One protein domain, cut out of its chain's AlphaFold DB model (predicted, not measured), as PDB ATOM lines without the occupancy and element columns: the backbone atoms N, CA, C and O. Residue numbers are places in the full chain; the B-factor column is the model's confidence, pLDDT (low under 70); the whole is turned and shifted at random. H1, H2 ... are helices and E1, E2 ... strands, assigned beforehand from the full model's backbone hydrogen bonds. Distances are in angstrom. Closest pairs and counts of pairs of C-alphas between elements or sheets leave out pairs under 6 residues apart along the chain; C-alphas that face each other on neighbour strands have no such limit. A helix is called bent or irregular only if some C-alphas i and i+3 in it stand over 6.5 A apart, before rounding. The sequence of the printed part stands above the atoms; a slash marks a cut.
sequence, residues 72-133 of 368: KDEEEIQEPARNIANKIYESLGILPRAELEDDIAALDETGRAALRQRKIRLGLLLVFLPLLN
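This is residues 72 to 133 of the 368 residues of an uncharacterized protein of Alphaproteobacteria bacterium CG_4_9_14_3_um_filter_47_13 (UniProt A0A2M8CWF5). A small antiparallel sheet of two strands, E1 and E2, sits at one end of three helices, of which H2 and H3 each pack on H1. The short H4 follows E2 after a tight link of 1 residue, at the same end as the sheet, and its centre is the farthest of the elements' centres from the mean of the C-alphas, at 14.2 A. The printed part has 62 residues, with four named helices and two strands in the order H1 E1 H2 H3 E2 H4; it is mostly helix and compact, with a radius of gyration of the C-alphas of 10.4 A and spans of 26 by 23 by 17 A.

E1, residues 94 to 96, and E2, residues 126 to 128, have N 95 and O 127 within hydrogen-bond range at 2.9 A. H1, residues 81 to 90, touches H2, residues 97 to 106, at a shallow tilt of 19 degrees, opposite ways; their closest C-alphas, of Ile 84 and Asp 103, are 6.9 A apart. H1 touches H3, residues 109 to 117, the same way at a shallow tilt of 33 degrees, only just short of steep; their closest C-alphas, of Ala 81 and Gly 111, are 5.2 A apart. H2 and H3 are apart. H4, residues 130 to 133, touches no helix. Every O i to N i+4 pair is within hydrogen-bond range in H1 and H3, and 4 of 6 in H2; H4 is too short for one.

H1 begins at C-alpha 81 (-37.732, 25.703, -35.888) and measures 14.5 A, H2 13.6 A and H3 12.4 A. H2 is irregular, with C-alphas 99 and 102 8.0 A apart. E1 measures 7.1 A, E2 6.2 A and H4 6.1 A, ending at C-alpha 133 (-16.658, 19.450, -40.967).

The two C-alphas farthest apart, of Ala 106 and Asn 133, are 28.4 A apart. The printed part has no cut and no long link; residues 74 to 75 have pLDDT under 70.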
ATOM      1  N   LYS A  72     -27.667  28.997 -30.029       80.81
ATOM      2  CA  LYS A  72     -28.028  29.461 -28.679       80.81
ATOM      3  C   LYS A  72     -28.895  30.718 -28.672       80.81
ATOM      4  O   LYS A  72     -29.553  30.984 -27.673       80.81
ATOM      5  N   ASP A  73     -28.895  31.484 -29.761       72.62
ATOM      6  CA  ASP A  73     -29.711  32.692 -29.897       72.62
ATOM      7  C   ASP A  73     -31.171  32.292 -30.204       72.62
ATOM      8  O   ASP A  73     -31.651  32.367 -31.346       72.62
ATOM      9  N   GLU A  74     -31.839  31.774 -29.165       64.56
ATOM     10  CA  GLU A  74     -33.178  31.171 -29.198       64.56
ATOM     11  C   GLU A  74     -34.311  32.203 -29.285       64.56
ATOM     12  O   GLU A  74     -35.377  31.885 -29.815       64.56
ATOM     13  N   GLU A  75     -34.099  33.438 -28.813       64.44
ATOM     14  CA  GLU A  75     -35.160  34.459 -28.709       64.44
ATOM     15  C   GLU A  75     -35.745  34.882 -30.070       64.44
ATOM     16  O   GLU A  75     -36.878  35.351 -30.146       64.44
ATOM     17  N   GLU A  76     -35.016  34.657 -31.164       74.12
ATOM     18  CA  GLU A  76     -35.466  34.988 -32.522       74.12
ATOM     19  C   GLU A  76     -36.156  33.823 -33.259       74.12
ATOM     20  O   GLU A  76     -36.581  33.992 -34.406       74.12
ATOM     21  N   ILE A  77     -36.251  32.628 -32.659       84.31
ATOM     22  CA  ILE A  77     -36.760  31.429 -33.343       84.31
ATOM     23  C   ILE A  77     -38.116  31.010 -32.787       84.31
ATOM     24  O   ILE A  77     -38.265  30.683 -31.613       84.31
ATOM     25  N   GLN A  78     -39.105  30.937 -33.671       88.50
ATOM     26  CA  GLN A  78     -40.414  30.380 -33.347       88.50
ATOM     27  C   GLN A  78     -40.414  28.847 -33.448       88.50
ATOM     28  O   GLN A  78     -39.644  28.242 -34.201       88.50
ATOM     29  N   GLU A  79     -41.311  28.203 -32.704       90.12
ATOM     30  CA  GLU A  79     -41.608  26.783 -32.914       90.12
ATOM     31  C   GLU A  79     -42.212  26.567 -34.311       90.12
ATOM     32  O   GLU A  79     -42.988  27.413 -34.761       90.12
ATOM     33  N   PRO A  80     -41.892  25.469 -35.025       92.56
ATOM     34  CA  PRO A  80     -41.096  24.299 -34.615       92.56
ATOM     35  C   PRO A  80     -39.589  24.407 -34.930       92.56
ATOM     36  O   PRO A  80     -38.818  23.480 -34.676       92.56
ATOM     37  N   ALA A  81     -39.136  25.523 -35.513       92.69
ATOM     38  CA  ALA A  81     -37.732  25.703 -35.888       92.69
ATOM     39  C   ALA A  81     -36.799  25.718 -34.664       92.69
ATOM     40  O   ALA A  81     -35.667  25.238 -34.756       92.69
ATOM     41  N   ARG A  82     -37.281  26.229 -33.524       92.44
ATOM     42  CA  ARG A  82     -36.533  26.246 -32.261       92.44
ATOM     43  C   ARG A  82     -36.263  24.833 -31.749       92.44
ATOM     44  O   ARG A  82     -35.110  24.507 -31.491       92.44
ATOM     45  N   ASN A  83     -37.277  23.963 -31.720       93.19
ATOM     46  CA  ASN A  83     -37.094  22.554 -31.359       93.19
ATOM     47  C   ASN A  83     -36.026  21.858 -32.227       93.19
ATOM     48  O   ASN A  83     -35.140  21.175 -31.715       93.19
ATOM     49  N   ILE A  84     -36.053  22.089 -33.546       94.62
ATOM     50  CA  ILE A  84     -35.041  21.549 -34.469       94.62
ATOM     51  C   ILE A  84     -33.638  22.065 -34.114       94.62
ATOM     52  O   ILE A  84     -32.694  21.275 -34.070       94.62
ATOM     53  N   ALA A  85     -33.483  23.368 -33.866       94.19
ATOM     54  CA  ALA A  85     -32.198  23.958 -33.495       94.19
ATOM     55  C   ALA A  85     -31.656  23.369 -32.182       94.19
ATOM     56  O   ALA A  85     -30.487  22.984 -32.137       94.19
ATOM     57  N   ASN A  86     -32.508  23.203 -31.170       93.00
ATOM     58  CA  ASN A  86     -32.126  22.662 -29.864       93.00
ATOM     59  C   ASN A  86     -31.691  21.195 -29.967       93.00
ATOM     60  O   ASN A  86     -30.601  20.840 -29.522       93.00
ATOM     61  N   LYS A  87     -32.461  20.358 -30.674       93.94
ATOM     62  CA  LYS A  87     -32.087  18.954 -30.919       93.94
ATOM     63  C   LYS A  87     -30.756  18.826 -31.672       93.94
ATOM     64  O   LYS A  87     -29.949  17.952 -31.366       93.94
ATOM     65  N   ILE A  88     -30.498  19.701 -32.649       94.56
ATOM     66  CA  ILE A  88     -29.219  19.737 -33.381       94.56
ATOM     67  C   ILE A  88     -28.075  20.206 -32.474       94.56
ATOM     68  O   ILE A  88     -26.961  19.691 -32.579       94.56
ATOM     69  N   TYR A  89     -28.327  21.181 -31.602       93.62
ATOM     70  CA  TYR A  89     -27.351  21.678 -30.638       93.62
ATOM     71  C   TYR A  89     -26.917  20.568 -29.666       93.62
ATOM     72  O   TYR A  89     -25.720  20.320 -29.503       93.62
ATOM     73  N   GLU A  90     -27.880  19.830 -29.112       91.56
ATOM     74  CA  GLU A  90     -27.647  18.692 -28.214       91.56
ATOM     75  C   GLU A  90     -26.914  17.528 -28.896       91.56
ATOM     76  O   GLU A  90     -26.140  16.811 -28.259       91.56
ATOM     77  N   SER A  91     -27.100  17.350 -30.207       92.06
ATOM     78  CA  SER A  91     -26.499  16.255 -30.974       92.06
ATOM     79  C   SER A  91     -25.127  16.576 -31.591       92.06
ATOM     80  O   SER A  91     -24.649  15.841 -32.459       92.06
ATOM     81  N   LEU A  92     -24.479  17.670 -31.166       93.38
ATOM     82  CA  LEU A  92     -23.217  18.185 -31.732       93.38
ATOM     83  C   LEU A  92     -23.289  18.489 -33.236       93.38
ATOM     84  O   LEU A  92     -22.294  18.411 -33.971       93.38
ATOM     85  N   GLY A  93     -24.476  18.895 -33.684       93.44
ATOM     86  CA  GLY A  93     -24.699  19.479 -34.995       93.44
ATOM     87  C   GLY A  93     -25.150  18.507 -36.076       93.44
ATOM     88  O   GLY A  93     -25.174  18.916 -37.236       93.44
ATOM     89  N   ILE A  94     -25.453  17.244 -35.742       95.38
ATOM     90  CA  ILE A  94     -25.884  16.216 -36.707       95.38
ATOM     91  C   ILE A  94     -26.962  15.328 -36.098       95.38
ATOM     92  O   ILE A  94     -26.753  14.727 -35.045       95.38
ATOM     93  N   LEU A  95     -28.089  15.186 -36.790       95.31
ATOM     94  CA  LEU A  95     -29.195  14.337 -36.358       95.31
ATOM     95  C   LEU A  95     -29.847  13.624 -37.554       95.31
ATOM     96  O   LEU A  95     -29.910  14.200 -38.646       95.31
ATOM     97  N   PRO A  96     -30.341  12.382 -37.403       94.75
ATOM     98  CA  PRO A  96     -31.164  11.752 -38.421       94.75
ATOM     99  C   PRO A  96     -32.429  12.553 -38.685       94.75
ATOM    100  O   PRO A  96     -33.145  12.935 -37.765       94.75
ATOM    101  N   ARG A  97     -32.744  12.754 -39.966       94.12
ATOM    102  CA  ARG A  97     -33.957  13.467 -40.378       94.12
ATOM    103  C   ARG A  97     -35.225  12.801 -39.834       94.12
ATOM    104  O   ARG A  97     -36.184  13.500 -39.536       94.12
ATOM    105  N   ALA A  98     -35.210  11.477 -39.683       92.19
ATOM    106  CA  ALA A  98     -36.329  10.707 -39.140       92.19
ATOM    107  C   ALA A  98     -36.727  11.140 -37.715       92.19
ATOM    108  O   ALA A  98     -37.903  11.110 -37.382       92.19
ATOM    109  N   GLU A  99     -35.780  11.604 -36.892       93.62
ATOM    110  CA  GLU A  99     -36.055  12.083 -35.523       93.62
ATOM    111  C   GLU A  99     -36.693  13.491 -35.498       93.62
ATOM    112  O   GLU A  99     -37.112  13.985 -34.448       93.62
ATOM    113  N   LEU A 100     -36.758  14.146 -36.660       94.69
ATOM    114  CA  LEU A 100     -37.272  15.502 -36.861       94.69
ATOM    115  C   LEU A 100     -38.441  15.535 -37.854       94.69
ATOM    116  O   LEU A 100     -38.802  16.610 -38.324       94.69
ATOM    117  N   GLU A 101     -39.000  14.386 -38.239       92.62
ATOM    118  CA  GLU A 101     -39.976  14.315 -39.332       92.62
ATOM    119  C   GLU A 101     -41.229  15.154 -39.036       92.62
ATOM    120  O   GLU A 101     -41.638  15.948 -39.886       92.62
ATOM    121  N   ASP A 102     -41.750  15.071 -37.808       93.06
ATOM    122  CA  ASP A 102     -42.911  15.843 -37.353       93.06
ATOM    123  C   ASP A 102     -42.630  17.354 -37.326       93.06
ATOM    124  O   ASP A 102     -43.400  18.149 -37.870       93.06
ATOM    125  N   ASP A 103     -41.482  17.756 -36.769       93.50
ATOM    126  CA  ASP A 103     -41.075  19.164 -36.687       93.50
ATOM    127  C   ASP A 103     -40.859  19.765 -38.090       93.50
ATOM    128  O   ASP A 103     -41.260  20.894 -38.379       93.50
ATOM    129  N   ILE A 104     -40.250  18.997 -39.002       93.62
ATOM    130  CA  ILE A 104     -40.009  19.408 -40.391       93.62
ATOM    131  C   ILE A 104     -41.324  19.501 -41.177       93.62
ATOM    132  O   ILE A 104     -41.450  20.368 -42.050       93.62
ATOM    133  N   ALA A 105     -42.291  18.624 -40.896       92.81
ATOM    134  CA  ALA A 105     -43.611  18.651 -41.520       92.81
ATOM    135  C   ALA A 105     -44.433  19.871 -41.077       92.81
ATOM    136  O   ALA A 105     -45.126  20.468 -41.901       92.81
ATOM    137  N   ALA A 106     -44.310  20.274 -39.809       92.88
ATOM    138  CA  ALA A 106     -44.966  21.456 -39.250       92.88
ATOM    139  C   ALA A 106     -44.303  22.791 -39.653       92.88
ATOM    140  O   ALA A 106     -44.864  23.858 -39.415       92.88
ATOM    141  N   LEU A 107     -43.117  22.748 -40.264       93.50
ATOM    142  CA  LEU A 107     -42.326  23.931 -40.582       93.50
ATOM    143  C   LEU A 107     -42.942  24.764 -41.723       93.50
ATOM    144  O   LEU A 107     -43.193  24.270 -42.831       93.50
ATOM    145  N   ASP A 108     -43.093  26.062 -41.484       92.12
ATOM    146  CA  ASP A 108     -43.540  27.067 -42.447       92.12
ATOM    147  C   ASP A 108     -42.355  27.740 -43.177       92.12
ATOM    148  O   ASP A 108     -41.211  27.273 -43.146       92.12
ATOM    149  N   GLU A 109     -42.619  28.784 -43.967       92.38
ATOM    150  CA  GLU A 109     -41.579  29.462 -44.754       92.38
ATOM    151  C   GLU A 109     -40.622  30.286 -43.882       92.38
ATOM    152  O   GLU A 109     -39.409  30.267 -44.114       92.38
ATOM    153  N   THR A 110     -41.151  30.947 -42.851       91.88
ATOM    154  CA  THR A 110     -40.386  31.741 -41.879       91.88
ATOM    155  C   THR A 110     -39.469  30.837 -41.055       91.88
ATOM    156  O   THR A 110     -38.267  31.102 -40.988       91.88
ATOM    157  N   GLY A 111     -39.970  29.706 -40.544       91.31
ATOM    158  CA  GLY A 111     -39.168  28.705 -39.847       91.31
ATOM    159  C   GLY A 111     -38.064  28.124 -40.734       91.31
ATOM    160  O   GLY A 111     -36.904  28.035 -40.323       91.31
ATOM    161  N   ARG A 112     -38.364  27.812 -42.006       92.38
ATOM    162  CA  ARG A 112     -37.331  27.388 -42.974       92.38
ATOM    163  C   ARG A 112     -36.277  28.469 -43.209       92.38
ATOM    164  O   ARG A 112     -35.099  28.139 -43.342       92.38
ATOM    165  N   ALA A 113     -36.666  29.740 -43.303       92.25
ATOM    166  CA  ALA A 113     -35.722  30.844 -43.455       92.25
ATOM    167  C   ALA A 113     -34.819  30.994 -42.217       92.25
ATOM    168  O   ALA A 113     -33.602  31.109 -42.378       92.25
ATOM    169  N   ALA A 114     -35.384  30.886 -41.011       92.12
ATOM    170  CA  ALA A 114     -34.648  30.951 -39.750       92.12
ATOM    171  C   ALA A 114     -33.580  29.846 -39.633       92.12
ATOM    172  O   ALA A 114     -32.433  30.124 -39.268       92.12
ATOM    173  N   LEU A 115     -33.910  28.605 -40.023       93.00
ATOM    174  CA  LEU A 115     -32.943  27.496 -40.052       93.00
ATOM    175  C   LEU A 115     -31.813  27.735 -41.070       93.00
ATOM    176  O   LEU A 115     -30.644  27.468 -40.782       93.00
ATOM    177  N   ARG A 116     -32.129  28.285 -42.253       92.19
ATOM    178  CA  ARG A 116     -31.118  28.615 -43.278       92.19
ATOM    179  C   ARG A 116     -30.166  29.720 -42.822       92.19
ATOM    180  O   ARG A 116     -28.968  29.633 -43.098       92.19
ATOM    181  N   GLN A 117     -30.670  30.743 -42.128       91.31
ATOM    182  CA  GLN A 117     -29.841  31.811 -41.552       91.31
ATOM    183  C   GLN A 117     -28.810  31.235 -40.573       91.31
ATOM    184  O   GLN A 117     -27.628  31.574 -40.655       91.31
ATOM    185  N   ARG A 118     -29.228  30.252 -39.767       92.12
ATOM    186  CA  ARG A 118     -28.392  29.498 -38.817       92.12
ATOM    187  C   ARG A 118     -27.541  28.393 -39.445       92.12
ATOM    188  O   ARG A 118     -26.887  27.630 -38.744       92.12
ATOM    189  N   LYS A 119     -27.501  28.321 -40.779       93.31
ATOM    190  CA  LYS A 119     -26.687  27.367 -41.552       93.31
ATOM    191  C   LYS A 119     -27.041  25.896 -41.311       93.31
ATOM    192  O   LYS A 119     -26.228  25.024 -41.615       93.31
ATOM    193  N   ILE A 120     -28.252  25.612 -40.836       94.88
ATOM    194  CA  ILE A 120     -28.761  24.244 -40.740       94.88
ATOM    195  C   ILE A 120     -29.143  23.765 -42.140       94.88
ATOM    196  O   ILE A 120     -29.935  24.395 -42.846       94.88
ATOM    197  N   ARG A 121     -28.579  22.627 -42.545       94.69
ATOM    198  CA  ARG A 121     -28.899  21.952 -43.800       94.69
ATOM    199  C   ARG A 121     -29.876  20.813 -43.536       94.69
ATOM    200  O   ARG A 121     -29.540  19.842 -42.867       94.69
ATOM    201  N   LEU A 122     -31.077  20.931 -44.100       94.69
ATOM    202  CA  LEU A 122     -32.100  19.885 -44.085       94.69
ATOM    203  C   LEU A 122     -31.829  18.872 -45.211       94.69
ATOM    204  O   LEU A 122     -32.473  18.930 -46.259       94.69
ATOM    205  N   GLY A 123     -30.860  17.978 -45.010       91.88
ATOM    206  CA  GLY A 123     -30.550  16.903 -45.955       91.88
ATOM    207  C   GLY A 123     -31.651  15.842 -46.032       91.88
ATOM    208  O   GLY A 123     -32.639  15.876 -45.287       91.88
ATOM    209  N   LEU A 124     -31.499  14.895 -46.962       89.00
ATOM    210  CA  LEU A 124     -32.501  13.845 -47.204       89.00
ATOM    211  C   LEU A 124     -32.507  12.776 -46.104       89.00
ATOM    212  O   LEU A 124     -33.579  12.371 -45.664       89.00
ATOM    213  N   LEU A 125     -31.330  12.336 -45.645       90.88
ATOM    214  CA  LEU A 125     -31.210  11.377 -44.534       90.88
ATOM    215  C   LEU A 125     -30.835  12.041 -43.208       90.88
ATOM    216  O   LEU A 125     -31.274  11.593 -42.152       90.88
ATOM    217  N   LEU A 126     -30.026  13.099 -43.252       94.31
ATOM    218  CA  LEU A 126     -29.466  13.749 -42.071       94.31
ATOM    219  C   LEU A 126     -29.730  15.250 -42.119       94.31
ATOM    220  O   LEU A 126     -29.656  15.872 -43.177       94.31
ATOM    221  N   VAL A 127     -29.980  15.831 -40.954       96.00
ATOM    222  CA  VAL A 127     -29.969  17.275 -40.741       96.00
ATOM    223  C   VAL A 127     -28.657  17.630 -40.054       96.00
ATOM    224  O   VAL A 127     -28.299  17.007 -39.056       96.00
ATOM    225  N   PHE A 128     -27.907  18.584 -40.609       96.19
ATOM    226  CA  PHE A 128     -26.564  18.880 -40.112       96.19
ATOM    227  C   PHE A 128     -26.101  20.320 -40.342       96.19
ATOM    228  O   PHE A 128     -26.666  21.054 -41.151       96.19
ATOM    229  N   LEU A 129     -25.023  20.699 -39.652       95.56
ATOM    230  CA  LEU A 129     -24.297  21.960 -39.831       95.56
ATOM    231  C   LEU A 129     -23.036  21.750 -40.698       95.56
ATOM    232  O   LEU A 129     -22.040  21.211 -40.207       95.56
ATOM    233  N   PRO A 130     -23.004  22.201 -41.970       92.19
ATOM    234  CA  PRO A 130     -21.897  21.908 -42.892       92.19
ATOM    235  C   PRO A 130     -20.526  22.431 -42.439       92.19
ATOM    236  O   PRO A 130     -19.493  21.830 -42.736       92.19
ATOM    237  N   LEU A 131     -20.499  23.547 -41.705       91.56
ATOM    238  CA  LEU A 131     -19.261  24.201 -41.269       91.56
ATOM    239  C   LEU A 131     -18.531  23.447 -40.144       91.56
ATOM    240  O   LEU A 131     -17.354  23.723 -39.909       91.56
ATOM    241  N   LEU A 132     -19.184  22.480 -39.489       92.62
ATOM    242  CA  LEU A 132     -18.568  21.658 -38.443       92.62
ATOM    243  C   LEU A 132     -17.637  20.566 -38.993       92.62
ATOM    244  O   LEU A 132     -16.948  19.902 -38.225       92.62
ATOM    245  N   ASN A 133     -17.556  20.409 -40.317       90.69
ATOM    246  CA  ASN A 133     -16.658  19.450 -40.967       90.69
ATOM    247  C   ASN A 133     -15.179  19.873 -40.952       90.69
ATOM    248  O   ASN A 133     -14.326  19.131 -41.431       90.69
TER     249      ASN A 133